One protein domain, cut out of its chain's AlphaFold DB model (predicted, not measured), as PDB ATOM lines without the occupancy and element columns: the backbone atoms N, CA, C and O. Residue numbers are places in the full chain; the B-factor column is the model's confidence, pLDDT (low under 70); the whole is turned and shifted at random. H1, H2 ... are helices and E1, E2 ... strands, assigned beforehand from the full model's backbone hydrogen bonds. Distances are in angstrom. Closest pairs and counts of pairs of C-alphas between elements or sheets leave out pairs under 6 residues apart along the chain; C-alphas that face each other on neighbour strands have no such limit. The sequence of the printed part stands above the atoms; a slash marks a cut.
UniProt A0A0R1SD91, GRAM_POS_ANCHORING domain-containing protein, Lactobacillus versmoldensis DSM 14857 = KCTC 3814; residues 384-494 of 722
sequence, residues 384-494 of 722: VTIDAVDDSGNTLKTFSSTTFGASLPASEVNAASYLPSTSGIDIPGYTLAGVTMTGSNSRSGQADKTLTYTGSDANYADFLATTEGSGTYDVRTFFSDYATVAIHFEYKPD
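AT A GLANCE: This is residues 384 to 494 of the 722 residues of the protein "GRAM_POS_ANCHORING domain-containing protein" of Lactobacillus versmoldensis DSM 14857 = KCTC 3814 (UniProt A0A0R1SD91). A long twisted wall of five strands, E2, E1, E7, E4 and E5, has one face covered by a layer of loops, three short helices and the small strand pair E3 and E6, while its other face is bare of named elements. The long strands E4 and E7 run side by side in the middle of the wall, and H2 packs over its E4 and E5 side. The printed part has 111 residues, with named elements in the order E1 E2 E3 H1 E4 E5 H2 H3 E6 E7. The large sheet is mixed, in the order E2, E1, E7, E4, E5, and the class is mixed, helices and strands. The whole is compact, with a radius of gyration of the C-alphas of 14.2 A, and its outline is elongated, 45 by 27 by 21 A.

IN THESE COORDINATES: Find C-alpha 430 at (160.350, 145.526, 137.156); from there E4, residues 430 to 442, runs 33.0 A and bends by 62 degrees at residue 433. E7, residues 482 to 493, is 31.3 A long and ends at C-alpha 493, at (161.656, 145.109, 132.917). E1, residues 384 to 389, begins at C-alpha 384, at (160.359, 124.225, 147.459). E2 is residues 395 to 398, and E5, residues 449 to 454, is 16.7 A long. The second sheet has two strands, E3 at residues 412 to 414 and E6 at residues 472 to 474. The helices are H1, residues 422 to 425, H2, residues 457 to 465, 12.8 A long, and H3, residues 467 to 470.

HOW THE PARTS SIT: Start at E7 and E4, antiparallel at 164 degrees, where N 436 and O 488 are 2.8 A apart. E1 is parallel to E7 at 15 degrees, with N 387 and O 487 at 2.9 A. E1 and E2 form a hairpin, with N 388 and O 397 at 2.8 A. E4 and E5 form another, with N 437 and O 451 at 2.8 A. H2 is on the sheet at a height of 9.9 A, over E5 and only just over E4, with 3 C-alphas there; it runs slantwise to the strands, at 37 degrees to E5 on the local plane. H1 only grazes the sheet with residue 425, and it touches H2, the closest C-alphas being those of Thr 422 and Ala 461, 5.8 A apart. H3 is not on the sheet and is close to H2 but not clearly touching, the closest C-alphas being those of Phe 463 and Gly 469, 5.4 A apart. E3 and E6 are antiparallel, with N 473 and O 413 at 2.7 A; E3 and E4 are apart. Every O i to N i+4 pair in H2 is within hydrogen-bond range; H1 and H3 are too short for one.

THE WHOLE: The C-alphas of Leu 408 and Asp 494, the two farthest apart, are 46.2 A apart. The sheet is twisted, its C-alphas lying up to 4.3 A off the best plane. The printed part has no cut, and the link E2 to E3, residues 399 to 411, is long. Mean pLDDT of the printed part is 81.5, and 17 residues are under 70, among them residues 405 to 408 and 467 to 469.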
ATOM      1  N   VAL A 384     161.154 123.081 147.916       85.94
ATOM      2  CA  VAL A 384     160.359 124.225 147.459       85.94
ATOM      3  C   VAL A 384     161.288 125.408 147.190       85.94
ATOM      4  O   VAL A 384     162.003 125.853 148.091       85.94
ATOM      5  N   THR A 385     161.283 125.919 145.959       91.38
ATOM      6  CA  THR A 385     161.974 127.157 145.572       91.38
ATOM      7  C   THR A 385     160.961 128.224 145.185       91.38
ATOM      8  O   THR A 385     159.908 127.932 144.618       91.38
ATOM      9  N   ILE A 386     161.265 129.474 145.529       93.50
ATOM     10  CA  ILE A 386     160.407 130.624 145.260       93.50
ATOM     11  C   ILE A 386     161.316 131.731 144.741       93.50
ATOM     12  O   ILE A 386     162.157 132.240 145.479       93.50
ATOM     13  N   ASP A 387     161.161 132.093 143.476       95.56
ATOM     14  CA  ASP A 387     162.088 132.954 142.748       95.56
ATOM     15  C   ASP A 387     161.333 133.999 141.927       95.56
ATOM     16  O   ASP A 387     160.283 133.731 141.352       95.56
ATOM     17  N   ALA A 388     161.881 135.205 141.849       95.50
ATOM     18  CA  ALA A 388     161.542 136.184 140.831       95.50
ATOM     19  C   ALA A 388     162.427 135.956 139.608       95.50
ATOM     20  O   ALA A 388     163.648 135.860 139.757       95.50
ATOM     21  N   VAL A 389     161.833 135.922 138.419       95.44
ATOM     22  CA  VAL A 389     162.535 135.749 137.142       95.44
ATOM     23  C   VAL A 389     162.136 136.829 136.140       95.44
ATOM     24  O   VAL A 389     161.003 137.308 136.166       95.44
ATOM     25  N   ASP A 390     163.056 137.215 135.260       92.06
ATOM     26  CA  ASP A 390     162.723 138.023 134.081       92.06
ATOM     27  C   ASP A 390     162.019 137.189 132.989       92.06
ATOM     28  O   ASP A 390     161.854 135.971 133.107       92.06
ATOM     29  N   ASP A 391     161.608 137.842 131.899       86.62
ATOM     30  CA  ASP A 391     160.937 137.203 130.757       86.62
ATOM     31  C   ASP A 391     161.824 136.217 129.968       86.62
ATOM     32  O   ASP A 391     161.329 135.446 129.140       86.62
ATOM     33  N   SER A 392     163.124 136.211 130.263       86.44
ATOM     34  CA  SER A 392     164.139 135.310 129.724       86.44
ATOM     35  C   SER A 392     164.470 134.153 130.683       86.44
ATOM     36  O   SER A 392     165.225 133.250 130.316       86.44
ATOM     37  N   GLY A 393     163.880 134.141 131.884       88.44
ATOM     38  CA  GLY A 393     164.034 133.106 132.905       88.44
ATOM     39  C   GLY A 393     165.240 133.276 133.838       88.44
ATOM     40  O   GLY A 393     165.570 132.333 134.557       88.44
ATOM     41  N   ASN A 394     165.916 134.430 133.850       90.31
ATOM     42  CA  ASN A 394     167.025 134.682 134.774       90.31
ATOM     43  C   ASN A 394     166.497 135.085 136.158       90.31
ATOM     44  O   ASN A 394     165.657 135.977 136.267       90.31
ATOM     45  N   THR A 395     167.030 134.489 137.227       94.31
ATOM     46  CA  THR A 395     166.651 134.829 138.607       94.31
ATOM     47  C   THR A 395     167.063 136.257 138.977       94.31
ATOM     48  O   THR A 395     168.250 136.569 139.084       94.31
ATOM     49  N   LEU A 396     166.072 137.106 139.248       92.44
ATOM     50  CA  LEU A 396     166.234 138.463 139.770       92.44
ATOM     51  C   LEU A 396     166.422 138.466 141.297       92.44
ATOM     52  O   LEU A 396     167.183 139.276 141.829       92.44
ATOM     53  N   LYS A 397     165.708 137.583 142.012       94.31
ATOM     54  CA  LYS A 397     165.627 137.557 143.486       94.31
ATOM     55  C   LYS A 397     165.040 136.229 143.974       94.31
ATOM     56  O   LYS A 397     163.914 135.906 143.620       94.31
ATOM     57  N   THR A 398     165.757 135.496 144.823       94.44
ATOM     58  CA  THR A 398     165.219 134.309 145.517       94.44
ATOM     59  C   THR A 398     164.554 134.720 146.830       94.44
ATOM     60  O   THR A 398     165.089 135.546 147.575       94.44
ATOM     61  N   PHE A 399     163.401 134.132 147.134       92.00
ATOM     62  CA  PHE A 399     162.643 134.344 148.364       92.00
ATOM     63  C   PHE A 399     162.838 133.177 149.348       92.00
ATOM     64  O   PHE A 399     163.184 132.058 148.972       92.00
ATOM     65  N   SER A 400     162.601 133.423 150.638       85.69
ATOM     66  CA  SER A 400     162.619 132.370 151.658       85.69
ATOM     67  C   SER A 400     161.350 131.517 151.582       85.69
ATOM     68  O   SER A 400     160.273 132.027 151.893       85.69
ATOM     69  N   SER A 401     161.471 130.232 151.243       78.06
ATOM     70  CA  SER A 401     160.354 129.289 151.379       78.06
ATOM     71  C   SER A 401     160.107 128.922 152.840       78.06
ATOM     72  O   SER A 401     161.046 128.662 153.597       78.06
ATOM     73  N   THR A 402     158.835 128.808 153.213       72.25
ATOM     74  CA  THR A 402     158.406 128.068 154.405       72.25
ATOM     75  C   THR A 402     158.644 126.566 154.176       72.25
ATOM     76  O   THR A 402     158.519 126.084 153.050       72.25
ATOM     77  N   THR A 403     158.990 125.812 155.222       69.44
ATOM     78  CA  THR A 403     159.009 124.339 155.187       69.44
ATOM     79  C   THR A 403     157.685 123.795 155.703       69.44
ATOM     80  O   THR A 403     157.324 124.056 156.852       69.44
ATOM     81  N   PHE A 404     156.989 123.013 154.883       70.75
ATOM     82  CA  PHE A 404     155.827 122.233 155.309       70.75
ATOM     83  C   PHE A 404     156.271 120.978 156.081       70.75
ATOM     84  O   PHE A 404     157.446 120.596 156.041       70.75
ATOM     85  N   GLY A 405     155.335 120.318 156.764       64.19
ATOM     86  CA  GLY A 405     155.553 119.035 157.432       64.19
ATOM     87  C   GLY A 405     154.251 118.243 157.512       64.19
ATOM     88  O   GLY A 405     153.192 118.845 157.678       64.19
ATOM     89  N   ALA A 406     154.337 116.918 157.401       61.03
ATOM     90  CA  ALA A 406     153.188 116.029 157.549       61.03
ATOM     91  C   ALA A 406     152.572 116.114 158.955       61.03
ATOM     92  O   ALA A 406     153.282 116.153 159.966       61.03
ATOM     93  N   SER A 407     151.243 116.068 159.017       68.94
ATOM     94  CA  SER A 407     150.475 115.922 160.253       68.94
ATOM     95  C   SER A 407     149.147 115.221 159.980       68.94
ATOM     96  O   SER A 407     148.579 115.383 158.904       68.94
ATOM     97  N   LEU A 408     148.622 114.517 160.987       68.69
ATOM     98  CA  LEU A 408     147.205 114.161 161.063       68.69
ATOM     99  C   LEU A 408     146.580 114.863 162.288       68.69
ATOM    100  O   LEU A 408     147.109 114.705 163.395       68.69
ATOM    101  N   PRO A 409     145.497 115.649 162.122       79.25
ATOM    102  CA  PRO A 409     144.864 116.003 160.847       79.25
ATOM    103  C   PRO A 409     145.793 116.814 159.924       79.25
ATOM    104  O   PRO A 409     146.801 117.380 160.367       79.25
ATOM    105  N   ALA A 410     145.460 116.817 158.634       77.44
ATOM    106  CA  ALA A 410     146.256 117.402 157.559       77.44
ATOM    107  C   ALA A 410     146.611 118.878 157.803       77.44
ATOM    108  O   ALA A 410     145.810 119.658 158.324       77.44
ATOM    109  N   SER A 411     147.818 119.280 157.399       77.00
ATOM    110  CA  SER A 411     148.258 120.671 157.523       77.00
ATOM    111  C   SER A 411     147.624 121.556 156.444       77.00
ATOM    112  O   SER A 411     148.007 121.523 155.277       77.00
ATOM    113  N   GLU A 412     146.675 122.402 156.839       79.25
ATOM    114  CA  GLU A 412     146.128 123.449 155.971       79.25
ATOM    115  C   GLU A 412     147.034 124.692 155.919       79.25
ATOM    116  O   GLU A 412     147.461 125.225 156.947       79.25
ATOM    117  N   VAL A 413     147.282 125.205 154.710       78.06
ATOM    118  CA  VAL A 413     148.063 126.428 154.452       78.06
ATOM    119  C   VAL A 413     147.323 127.365 153.499       78.06
ATOM    120  O   VAL A 413     146.654 126.908 152.583       78.06
ATOM    121  N   ASN A 414     147.438 128.682 153.669       79.88
ATOM    122  CA  ASN A 414     146.923 129.654 152.696       79.88
ATOM    123  C   ASN A 414     148.075 130.251 151.881       79.88
ATOM    124  O   ASN A 414     149.225 130.197 152.314       79.88
ATOM    125  N   ALA A 415     147.802 130.822 150.704       77.44
ATOM    126  CA  ALA A 415     148.874 131.331 149.841       77.44
ATOM    127  C   ALA A 415     149.719 132.409 150.550       77.44
ATOM    128  O   ALA A 415     150.935 132.466 150.386       77.44
ATOM    129  N   ALA A 416     149.093 133.197 151.428       77.00
ATOM    130  CA  ALA A 416     149.751 134.211 152.246       77.00
ATOM    131  C   ALA A 416     150.713 133.673 153.338       77.00
ATOM    132  O   ALA A 416     151.422 134.482 153.939       77.00
ATOM    133  N   SER A 417     150.764 132.360 153.618       77.94
ATOM    134  CA  SER A 417     151.703 131.764 154.591       77.94
ATOM    135  C   SER A 417     152.966 131.151 153.968       77.94
ATOM    136  O   SER A 417     153.892 130.783 154.702       77.94
ATOM    137  N   TYR A 418     153.032 131.054 152.635       80.12
ATOM    138  CA  TYR A 418     154.197 130.522 151.916       80.12
ATOM    139  C   TYR A 418     154.640 131.346 150.699       80.12
ATOM    140  O   TYR A 418     155.808 131.262 150.329       80.12
ATOM    141  N   LEU A 419     153.772 132.166 150.096       86.12
ATOM    142  CA  LEU A 419     154.184 133.137 149.079       86.12
ATOM    143  C   LEU A 419     154.730 134.432 149.722       86.12
ATOM    144  O   LEU A 419     154.361 134.767 150.851       86.12
ATOM    145  N   PRO A 420     155.578 135.209 149.020       89.38
ATOM    146  CA  PRO A 420     156.076 136.485 149.525       89.38
ATOM    147  C   PRO A 420     154.951 137.517 149.693       89.38
ATOM    148  O   PRO A 420     153.977 137.534 148.935       89.38
ATOM    149  N   SER A 421     155.107 138.433 150.653       88.12
ATOM    150  CA  SER A 421     154.175 139.553 150.837       88.12
ATOM    151  C   SER A 421     154.147 140.484 149.618       88.12
ATOM    152  O   SER A 421     155.076 140.514 148.813       88.12
ATOM    153  N   THR A 422     153.120 141.330 149.522       84.75
ATOM    154  CA  THR A 422     153.010 142.373 148.483       84.75
ATOM    155  C   THR A 422     154.211 143.327 148.464       84.75
ATOM    156  O   THR A 422     154.716 143.670 147.405       84.75
ATOM    157  N   SER A 423     154.736 143.693 149.636       84.88
ATOM    158  CA  SER A 423     155.999 144.432 149.796       84.88
ATOM    159  C   SER A 423     157.259 143.584 149.584       84.88
ATOM    160  O   SER A 423     158.360 144.117 149.484       84.88
ATOM    161  N   GLY A 424     157.115 142.260 149.583       87.12
ATOM    162  CA  GLY A 424     158.181 141.307 149.322       87.12
ATOM    163  C   GLY A 424     158.440 141.168 147.827       87.12
ATOM    164  O   GLY A 424     159.605 141.145 147.441       87.12
ATOM    165  N   ILE A 425     157.388 141.126 147.003       89.12
ATOM    166  CA  ILE A 425     157.495 140.999 145.540       89.12
ATOM    167  C   ILE A 425     157.991 142.267 144.831       89.12
ATOM    168  O   ILE A 425     158.490 142.159 143.722       89.12
ATOM    169  N   ASP A 426     157.950 143.439 145.472       89.94
ATOM    170  CA  ASP A 426     158.481 144.686 144.900       89.94
ATOM    171  C   ASP A 426     159.972 144.533 144.505       89.94
ATOM    172  O   ASP A 426     160.832 144.148 145.320       89.94
ATOM    173  N   ILE A 427     160.260 144.779 143.225       90.25
ATOM    174  CA  ILE A 427     161.591 144.774 142.611       90.25
ATOM    175  C   ILE A 427     161.708 146.070 141.791       90.25
ATOM    176  O   ILE A 427     161.091 146.178 140.734       90.25
ATOM    177  N   PRO A 428     162.505 147.058 142.241       90.06
ATOM    178  CA  PRO A 428     162.600 148.349 141.570       90.06
ATOM    179  C   PRO A 428     162.950 148.234 140.082       90.06
ATOM    180  O   PRO A 428     163.986 147.667 139.730       90.06
ATOM    181  N   GLY A 429     162.102 148.816 139.230       90.12
ATOM    182  CA  GLY A 429     162.259 148.815 137.774       90.12
ATOM    183  C   GLY A 429     161.769 147.546 137.069       90.12
ATOM    184  O   GLY A 429     162.145 147.323 135.921       90.12
ATOM    185  N   TYR A 430     160.976 146.707 137.739       92.00
ATOM    186  CA  TYR A 430     160.350 145.526 137.156       92.00
ATOM    187  C   TYR A 430     158.882 145.427 137.591       92.00
ATOM    188  O   TYR A 430     158.588 145.320 138.780       92.00
ATOM    189  N   THR A 431     157.965 145.370 136.627       91.06
ATOM    190  CA  THR A 431     156.535 145.114 136.863       91.06
ATOM    191  C   THR A 431     156.255 143.606 136.834       91.06
ATOM    192  O   THR A 431     156.674 142.916 135.897       91.06
ATOM    193  N   LEU A 432     155.501 143.076 137.805       91.25
ATOM    194  CA  LEU A 432     155.044 141.681 137.782       91.25
ATOM    195  C   LEU A 432     154.102 141.440 136.587       91.25
ATOM    196  O   LEU A 432     153.230 142.252 136.270       91.25
ATOM    197  N   ALA A 433     154.256 140.300 135.918       89.81
ATOM    198  CA  ALA A 433     153.411 139.856 134.811       89.81
ATOM    199  C   ALA A 433     152.577 138.605 135.150       89.81
ATOM    200  O   ALA A 433     151.495 138.413 134.580       89.81
ATOM    201  N   GLY A 434     153.050 137.763 136.072       89.38
ATOM    202  CA  GLY A 434     152.347 136.559 136.503       89.38
ATOM    203  C   GLY A 434     153.099 135.750 137.556       89.38
ATOM    204  O   GLY A 434     154.174 136.130 138.012       89.38
ATOM    205  N   VAL A 435     152.516 134.616 137.938       87.81
ATOM    206  CA  VAL A 435     153.133 133.621 138.820       87.81
ATOM    207  C   VAL A 435     152.900 132.238 138.221       87.81
ATOM    208  O   VAL A 435     151.754 131.819 138.062       87.81
ATOM    209  N   THR A 436     153.975 131.521 137.912       88.56
ATOM    210  CA  THR A 436     153.942 130.139 137.425       88.56
ATOM    211  C   THR A 436     154.527 129.213 138.483       88.56
ATOM    212  O   THR A 436     155.677 129.349 138.887       88.56
ATOM    213  N   MET A 437     153.732 128.245 138.926       87.06
ATOM    214  CA  MET A 437     154.080 127.274 139.955       87.06
ATOM    215  C   MET A 437     154.072 125.868 139.356       87.06
ATOM    216  O   MET A 437     153.039 125.402 138.881       87.06
ATOM    217  N   THR A 438     155.219 125.189 139.367       89.50
ATOM    218  CA  THR A 438     155.393 123.853 138.777       89.50
ATOM    219  C   THR A 438     155.810 122.840 139.834       89.50
ATOM    220  O   THR A 438     156.866 122.980 140.447       89.50
ATOM    221  N   GLY A 439     154.985 121.810 140.021       86.88
ATOM    222  CA  GLY A 439     155.381 120.570 140.677       86.88
ATOM    223  C   GLY A 439     156.038 119.638 139.662       86.88
ATOM    224  O   GLY A 439     155.429 119.317 138.640       86.88
ATOM    225  N   SER A 440     157.265 119.207 139.952       87.81
ATOM    226  CA  SER A 440     158.054 118.300 139.115       87.81
ATOM    227  C   SER A 440     158.561 117.094 139.896       87.81
ATOM    228  O   SER A 440     158.780 117.174 141.108       87.81
ATOM    229  N   ASN A 441     158.805 115.990 139.185       82.75
ATOM    230  CA  ASN A 441     159.253 114.718 139.759       82.75
ATOM    231  C   ASN A 441     158.234 114.167 140.777       82.75
ATOM    232  O   ASN A 441     158.524 114.060 141.971       82.75
ATOM    233  N   SER A 442     157.028 113.844 140.295       76.94
ATOM    234  CA  SER A 442     156.025 113.095 141.065       76.94
ATOM    235  C   SER A 442     156.619 111.799 141.630       76.94
ATOM    236  O   SER A 442     157.250 111.023 140.908       76.94
ATOM    237  N   ARG A 443     156.392 111.557 142.921       72.31
ATOM    238  CA  ARG A 443     156.765 110.328 143.628       72.31
ATOM    239  C   ARG A 443     155.773 109.191 143.333       72.31
ATOM    240  O   ARG A 443     156.161 108.039 143.468       72.31
ATOM    241  N   SER A 444     154.543 109.500 142.898       63.19
ATOM    242  CA  SER A 444     153.513 108.531 142.464       63.19
ATOM    243  C   SER A 444     153.344 108.420 140.938       63.19
ATOM    244  O   SER A 444     152.301 108.002 140.439       63.19
ATOM    245  N   GLY A 445     154.351 108.843 140.167       65.19
ATOM    246  CA  GLY A 445     154.362 108.691 138.708       65.19
ATOM    247  C   GLY A 445     153.364 109.567 137.936       65.19
ATOM    248  O   GLY A 445     153.192 109.362 136.731       65.19
ATOM    249  N   GLN A 446     152.731 110.551 138.581       70.69
ATOM    250  CA  GLN A 446     151.934 111.574 137.900       70.69
ATOM    251  C   GLN A 446     152.806 112.423 136.965       70.69
ATOM    252  O   GLN A 446     154.017 112.566 137.143       70.69
ATOM    253  N   ALA A 447     152.179 113.017 135.951       78.94
ATOM    254  CA  ALA A 447     152.858 113.981 135.095       78.94
ATOM    255  C   ALA A 447     153.098 115.305 135.843       78.94
ATOM    256  O   ALA A 447     152.223 115.762 136.577       78.94
ATOM    257  N   ASP A 448     154.249 115.938 135.595       84.81
ATOM    258  CA  ASP A 448     154.584 117.279 136.089       84.81
ATOM    259  C   ASP A 448     153.422 118.275 135.884       84.81
ATOM    260  O   ASP A 448     152.821 118.361 134.806       84.81
ATOM    261  N   LYS A 449     153.108 119.040 136.935       80.75
ATOM    262  CA  LYS A 449     151.895 119.860 137.053       80.75
ATOM    263  C   LYS A 449     152.252 121.336 137.195       80.75
ATOM    264  O   LYS A 449     152.685 121.778 138.258       80.75
ATOM    265  N   THR A 450     151.992 122.109 136.144       84.81
ATOM    266  CA  THR A 450     152.136 123.572 136.149       84.81
ATOM    267  C   THR A 450     150.786 124.263 136.340       84.81
ATOM    268  O   THR A 450     149.825 123.983 135.623       84.81
ATOM    269  N   LEU A 451     150.729 125.204 137.281       77.62
ATOM    270  CA  LEU A 451     149.655 126.178 137.459       77.62
ATOM    271  C   LEU A 451     150.204 127.572 137.137       77.62
ATOM    272  O   LEU A 451     151.255 127.942 137.653       77.62
ATOM    273  N   THR A 452     149.495 128.359 136.328       81.00
ATOM    274  CA  THR A 452     149.906 129.727 135.969       81.00
ATOM    275  C   THR A 452     148.791 130.720 136.271       81.00
ATOM    276  O   THR A 452     147.660 130.570 135.804       81.00
ATOM    277  N   TYR A 453     149.139 131.760 137.021       77.25
ATOM    278  CA  TYR A 453     148.359 132.970 137.249       77.25
ATOM    279  C   TYR A 453     148.960 134.121 136.427       77.25
ATOM    280  O   TYR A 453     150.177 134.260 136.352       77.25
ATOM    281  N   THR A 454     148.125 134.979 135.836       77.25
ATOM    282  CA  THR A 454     148.575 136.148 135.057       77.25
ATOM    283  C   THR A 454     147.985 137.432 135.631       77.25
ATOM    284  O   THR A 454     146.761 137.588 135.644       77.25
ATOM    285  N   GLY A 455     148.830 138.369 136.061       68.94
ATOM    286  CA  GLY A 455     148.411 139.611 136.706       68.94
ATOM    287  C   GLY A 455     149.597 140.466 137.159       68.94
ATOM    288  O   GLY A 455     150.705 139.961 137.296       68.94
ATOM    289  N   SER A 456     149.346 141.759 137.368       70.19
ATOM    290  CA  SER A 456     150.334 142.732 137.853       70.19
ATOM    291  C   SER A 456     150.382 142.825 139.379       70.19
ATOM    292  O   SER A 456     149.539 142.253 140.063       70.19
ATOM    293  N   ASP A 457     151.324 143.593 139.928       63.69
ATOM    294  CA  ASP A 457     151.542 143.767 141.374       63.69
ATOM    295  C   ASP A 457     150.282 144.208 142.138       63.69
ATOM    296  O   ASP A 457     149.966 143.682 143.208       63.69
ATOM    297  N   ALA A 458     149.504 145.123 141.549       61.97
ATOM    298  CA  ALA A 458     148.203 145.531 142.083       61.97
ATOM    299  C   ALA A 458     147.218 144.347 142.144       61.97
ATOM    300  O   ALA A 458     146.539 144.154 143.150       61.97
ATOM    301  N   ASN A 459     147.203 143.509 141.104       75.62
ATOM    302  CA  ASN A 459     146.377 142.308 141.056       75.62
ATOM    303  C   ASN A 459     146.908 141.198 141.980       75.62
ATOM    304  O   ASN A 459     146.129 140.335 142.361       75.62
ATOM    305  N   TYR A 460     148.197 141.194 142.349       82.44
ATOM    306  CA  TYR A 460     148.759 140.224 143.296       82.44
ATOM    307  C   TYR A 460     148.302 140.497 144.735       82.44
ATOM    308  O   TYR A 460     147.970 139.566 145.469       82.44
ATOM    309  N   ALA A 461     148.206 141.773 145.124       80.81
ATOM    310  CA  ALA A 461     147.586 142.163 146.389       80.81
ATOM    311  C   ALA A 461     146.115 141.718 146.458       80.81
ATOM    312  O   ALA A 461     145.694 141.150 147.467       80.81
ATOM    313  N   ASP A 462     145.368 141.911 145.367       76.69
ATOM    314  CA  ASP A 462     143.989 141.434 145.251       76.69
ATOM    315  C   ASP A 462     143.913 139.896 145.206       76.69
ATOM    316  O   ASP A 462     143.042 139.327 145.855       76.69
ATOM    317  N   PHE A 463     144.836 139.204 144.522       80.56
ATOM    318  CA  PHE A 463     144.929 137.737 144.457       80.56
ATOM    319  C   PHE A 463     145.115 137.113 145.840       80.56
ATOM    320  O   PHE A 463     144.337 136.240 146.212       80.56
ATOM    321  N   LEU A 464     146.065 137.610 146.644       81.31
ATOM    322  CA  LEU A 464     146.236 137.165 148.034       81.31
ATOM    323  C   LEU A 464     144.972 137.390 148.894       81.31
ATOM    324  O   LEU A 464     144.817 136.743 149.930       81.31
ATOM    325  N   ALA A 465     144.062 138.270 148.463       77.06
ATOM    326  CA  ALA A 465     142.778 138.546 149.099       77.06
ATOM    327  C   ALA A 465     141.561 137.863 148.429       77.06
ATOM    328  O   ALA A 465     140.467 137.920 149.000       77.06
ATOM    329  N   THR A 466     141.694 137.199 147.269       71.19
ATOM    330  CA  THR A 466     140.603 136.382 146.707       71.19
ATOM    331  C   THR A 466     140.473 135.060 147.458       71.19
ATOM    332  O   THR A 466     141.293 134.720 148.315       71.19
ATOM    333  N   THR A 467     139.435 134.279 147.157       66.81
ATOM    334  CA  THR A 467     139.258 132.937 147.735       66.81
ATOM    335  C   THR A 467     140.402 131.991 147.350       66.81
ATOM    336  O   THR A 467     140.699 131.072 148.102       66.81
ATOM    337  N   GLU A 468     141.094 132.248 146.239       66.00
ATOM    338  CA  GLU A 468     142.261 131.492 145.777       66.00
ATOM    339  C   GLU A 468     143.582 131.882 146.479       66.00
ATOM    340  O   GLU A 468     144.492 131.064 146.559       66.00
ATOM    341  N   GLY A 469     143.717 133.099 147.016       69.00
ATOM    342  CA  GLY A 469     144.887 133.474 147.826       69.00
ATOM    343  C   GLY A 469     144.684 133.297 149.334       69.00
ATOM    344  O   GLY A 469     145.595 132.885 150.057       69.00
ATOM    345  N   SER A 470     143.472 133.591 149.811       71.56
ATOM    346  CA  SER A 470     143.103 133.535 151.233       71.56
ATOM    347  C   SER A 470     142.509 132.195 151.677       71.56
ATOM    348  O   SER A 470     142.446 131.934 152.880       71.56
ATOM    349  N   GLY A 471     142.080 131.352 150.731       68.88
ATOM    350  CA  GLY A 471     141.592 130.007 151.010       68.88
ATOM    351  C   GLY A 471     142.679 129.125 151.615       68.88
ATOM    352  O   GLY A 471     143.870 129.306 151.346       68.88
ATOM    353  N   THR A 472     142.266 128.172 152.445       74.94
ATOM    354  CA  THR A 472     143.157 127.114 152.904       74.94
ATOM    355  C   THR A 472     143.253 126.000 151.868       74.94
ATOM    356  O   THR A 472     142.286 125.634 151.199       74.94
ATOM    357  N   TYR A 473     144.466 125.485 151.739       75.31
ATOM    358  CA  TYR A 473     144.867 124.394 150.878       75.31
ATOM    359  C   TYR A 473     145.457 123.302 151.753       75.31
ATOM    360  O   TYR A 473     146.393 123.544 152.516       75.31
ATOM    361  N   ASP A 474     144.929 122.097 151.611       77.69
ATOM    362  CA  ASP A 474     145.565 120.893 152.120       77.69
ATOM    363  C   ASP A 474     146.887 120.687 151.365       77.69
ATOM    364  O   ASP A 474     146.879 120.560 150.131       77.69
ATOM    365  N   VAL A 475     148.021 120.685 152.083       76.69
ATOM    366  CA  VAL A 475     149.360 120.552 151.474       76.69
ATOM    367  C   VAL A 475     149.450 119.337 150.545       76.69
ATOM    368  O   VAL A 475     150.037 119.452 149.461       76.69
ATOM    369  N   ARG A 476     148.735 118.250 150.881       77.00
ATOM    370  CA  ARG A 476     148.682 116.966 150.162       77.00
ATOM    371  C   ARG A 476     148.233 117.107 148.708       77.00
ATOM    372  O   ARG A 476     148.622 116.305 147.864       77.00
ATOM    373  N   THR A 477     147.482 118.162 148.381       69.38
ATOM    374  CA  THR A 477     147.014 118.452 147.010       69.38
ATOM    375  C   THR A 477     148.084 119.037 146.079       69.38
ATOM    376  O   THR A 477     147.858 119.105 144.859       69.38
ATOM    377  N   PHE A 478     149.220 119.509 146.615       67.62
ATOM    378  CA  PHE A 478     150.198 120.251 145.817       67.62
ATOM    379  C   PHE A 478     151.677 120.022 146.151       67.62
ATOM    380  O   PHE A 478     152.461 119.792 145.233       67.62
ATOM    381  N   PHE A 479     152.087 120.061 147.420       70.81
ATOM    382  CA  PHE A 479     153.516 120.034 147.784       70.81
ATOM    383  C   PHE A 479     154.112 118.624 147.884       70.81
ATOM    384  O   PHE A 479     155.306 118.464 148.112       70.81
ATOM    385  N   SER A 480     153.274 117.612 147.701       66.06
ATOM    386  CA  SER A 480     153.371 116.384 148.491       66.06
ATOM    387  C   SER A 480     153.535 115.118 147.666       66.06
ATOM    388  O   SER A 480     154.143 114.142 148.099       66.06
ATOM    389  N   ASP A 481     153.027 115.155 146.438       70.94
ATOM    390  CA  ASP A 481     153.383 114.183 145.416       70.94
ATOM    391  C   ASP A 481     154.723 114.546 144.749       70.94
ATOM    392  O   ASP A 481     155.527 113.673 144.444       70.94
ATOM    393  N   TYR A 482     155.017 115.833 144.560       79.25
ATOM    394  CA  TYR A 482     156.181 116.290 143.796       79.25
ATOM    395  C   TYR A 482     157.422 116.429 144.681       79.25
ATOM    396  O   TYR A 482     157.422 117.152 145.673       79.25
ATOM    397  N   ALA A 483     158.530 115.781 144.309       79.62
ATOM    398  CA  ALA A 483     159.788 115.916 145.044       79.62
ATOM    399  C   ALA A 483     160.406 117.327 144.943       79.62
ATOM    400  O   ALA A 483     161.217 117.704 145.793       79.62
ATOM    401  N   THR A 484     160.008 118.102 143.931       85.56
ATOM    402  CA  THR A 484     160.436 119.487 143.691       85.56
ATOM    403  C   THR A 484     159.242 120.362 143.318       85.56
ATOM    404  O   THR A 484     158.482 119.994 142.424       85.56
ATOM    405  N   VAL A 485     159.111 121.534 143.943       87.31
ATOM    406  CA  VAL A 485     158.114 122.558 143.597       87.31
ATOM    407  C   VAL A 485     158.826 123.887 143.368       87.31
ATOM    408  O   VAL A 485     159.463 124.409 144.277       87.31
ATOM    409  N   ALA A 486     158.702 124.446 142.166       90.94
ATOM    410  CA  ALA A 486     159.272 125.741 141.809       90.94
ATOM    411  C   ALA A 486     158.161 126.777 141.601       90.94
ATOM    412  O   ALA A 486     157.252 126.559 140.797       90.94
ATOM    413  N   ILE A 487     158.238 127.901 142.314       91.50
ATOM    414  CA  ILE A 487     157.310 129.031 142.215       91.50
ATOM    415  C   ILE A 487     158.058 130.214 141.598       91.50
ATOM    416  O   ILE A 487     158.875 130.851 142.257       91.50
ATOM    417  N   HIS A 488     157.782 130.508 140.332       93.88
ATOM    418  CA  HIS A 488     158.372 131.625 139.603       93.88
ATOM    419  C   HIS A 488     157.393 132.798 139.536       93.88
ATOM    420  O   HIS A 488     156.328 132.701 138.932       93.88
ATOM    421  N   PHE A 489     157.775 133.924 140.128       93.75
ATOM    422  CA  PHE A 489     157.163 135.224 139.888       93.75
ATOM    423  C   PHE A 489     157.784 135.793 138.609       93.75
ATOM    424  O   PHE A 489     158.979 136.079 138.580       93.75
ATOM    425  N   GLU A 490     156.994 135.900 137.545       94.00
ATOM    426  CA  GLU A 490     157.440 136.348 136.223       94.00
ATOM    427  C   GLU A 490     157.338 137.872 136.135       94.00
ATOM    428  O   GLU A 490     156.242 138.421 136.261       94.00
ATOM    429  N   TYR A 491     158.453 138.557 135.887       93.62
ATOM    430  CA  TYR A 491     158.519 140.014 135.749       93.62
ATOM    431  C   TYR A 491     158.823 140.437 134.317       93.62
ATOM    432  O   TYR A 491     159.406 139.696 133.526       93.62
ATOM    433  N   LYS A 492     158.476 141.685 134.007       92.19
ATOM    434  CA  LYS A 492     158.962 142.398 132.827       92.19
ATOM    435  C   LYS A 492     159.776 143.605 133.277       92.19
ATOM    436  O   LYS A 492     159.349 144.273 134.219       92.19
ATOM    437  N   PRO A 493     160.914 143.894 132.630       92.81
ATOM    438  CA  PRO A 493     161.656 145.109 132.917       92.81
ATOM    439  C   PRO A 493     160.819 146.331 132.531       92.81
ATOM    440  O   PRO A 493     160.142 146.343 131.497       92.81
ATOM    441  N   ASP A 494     160.861 147.366 133.361       92.88
ATOM    442  CA  ASP A 494     160.160 148.614 133.088       92.88
ATOM    443  C   ASP A 494     160.891 149.412 132.000       92.88
ATOM    444  O   ASP A 494     162.124 149.461 131.955       92.88
TER     445      ASP A 494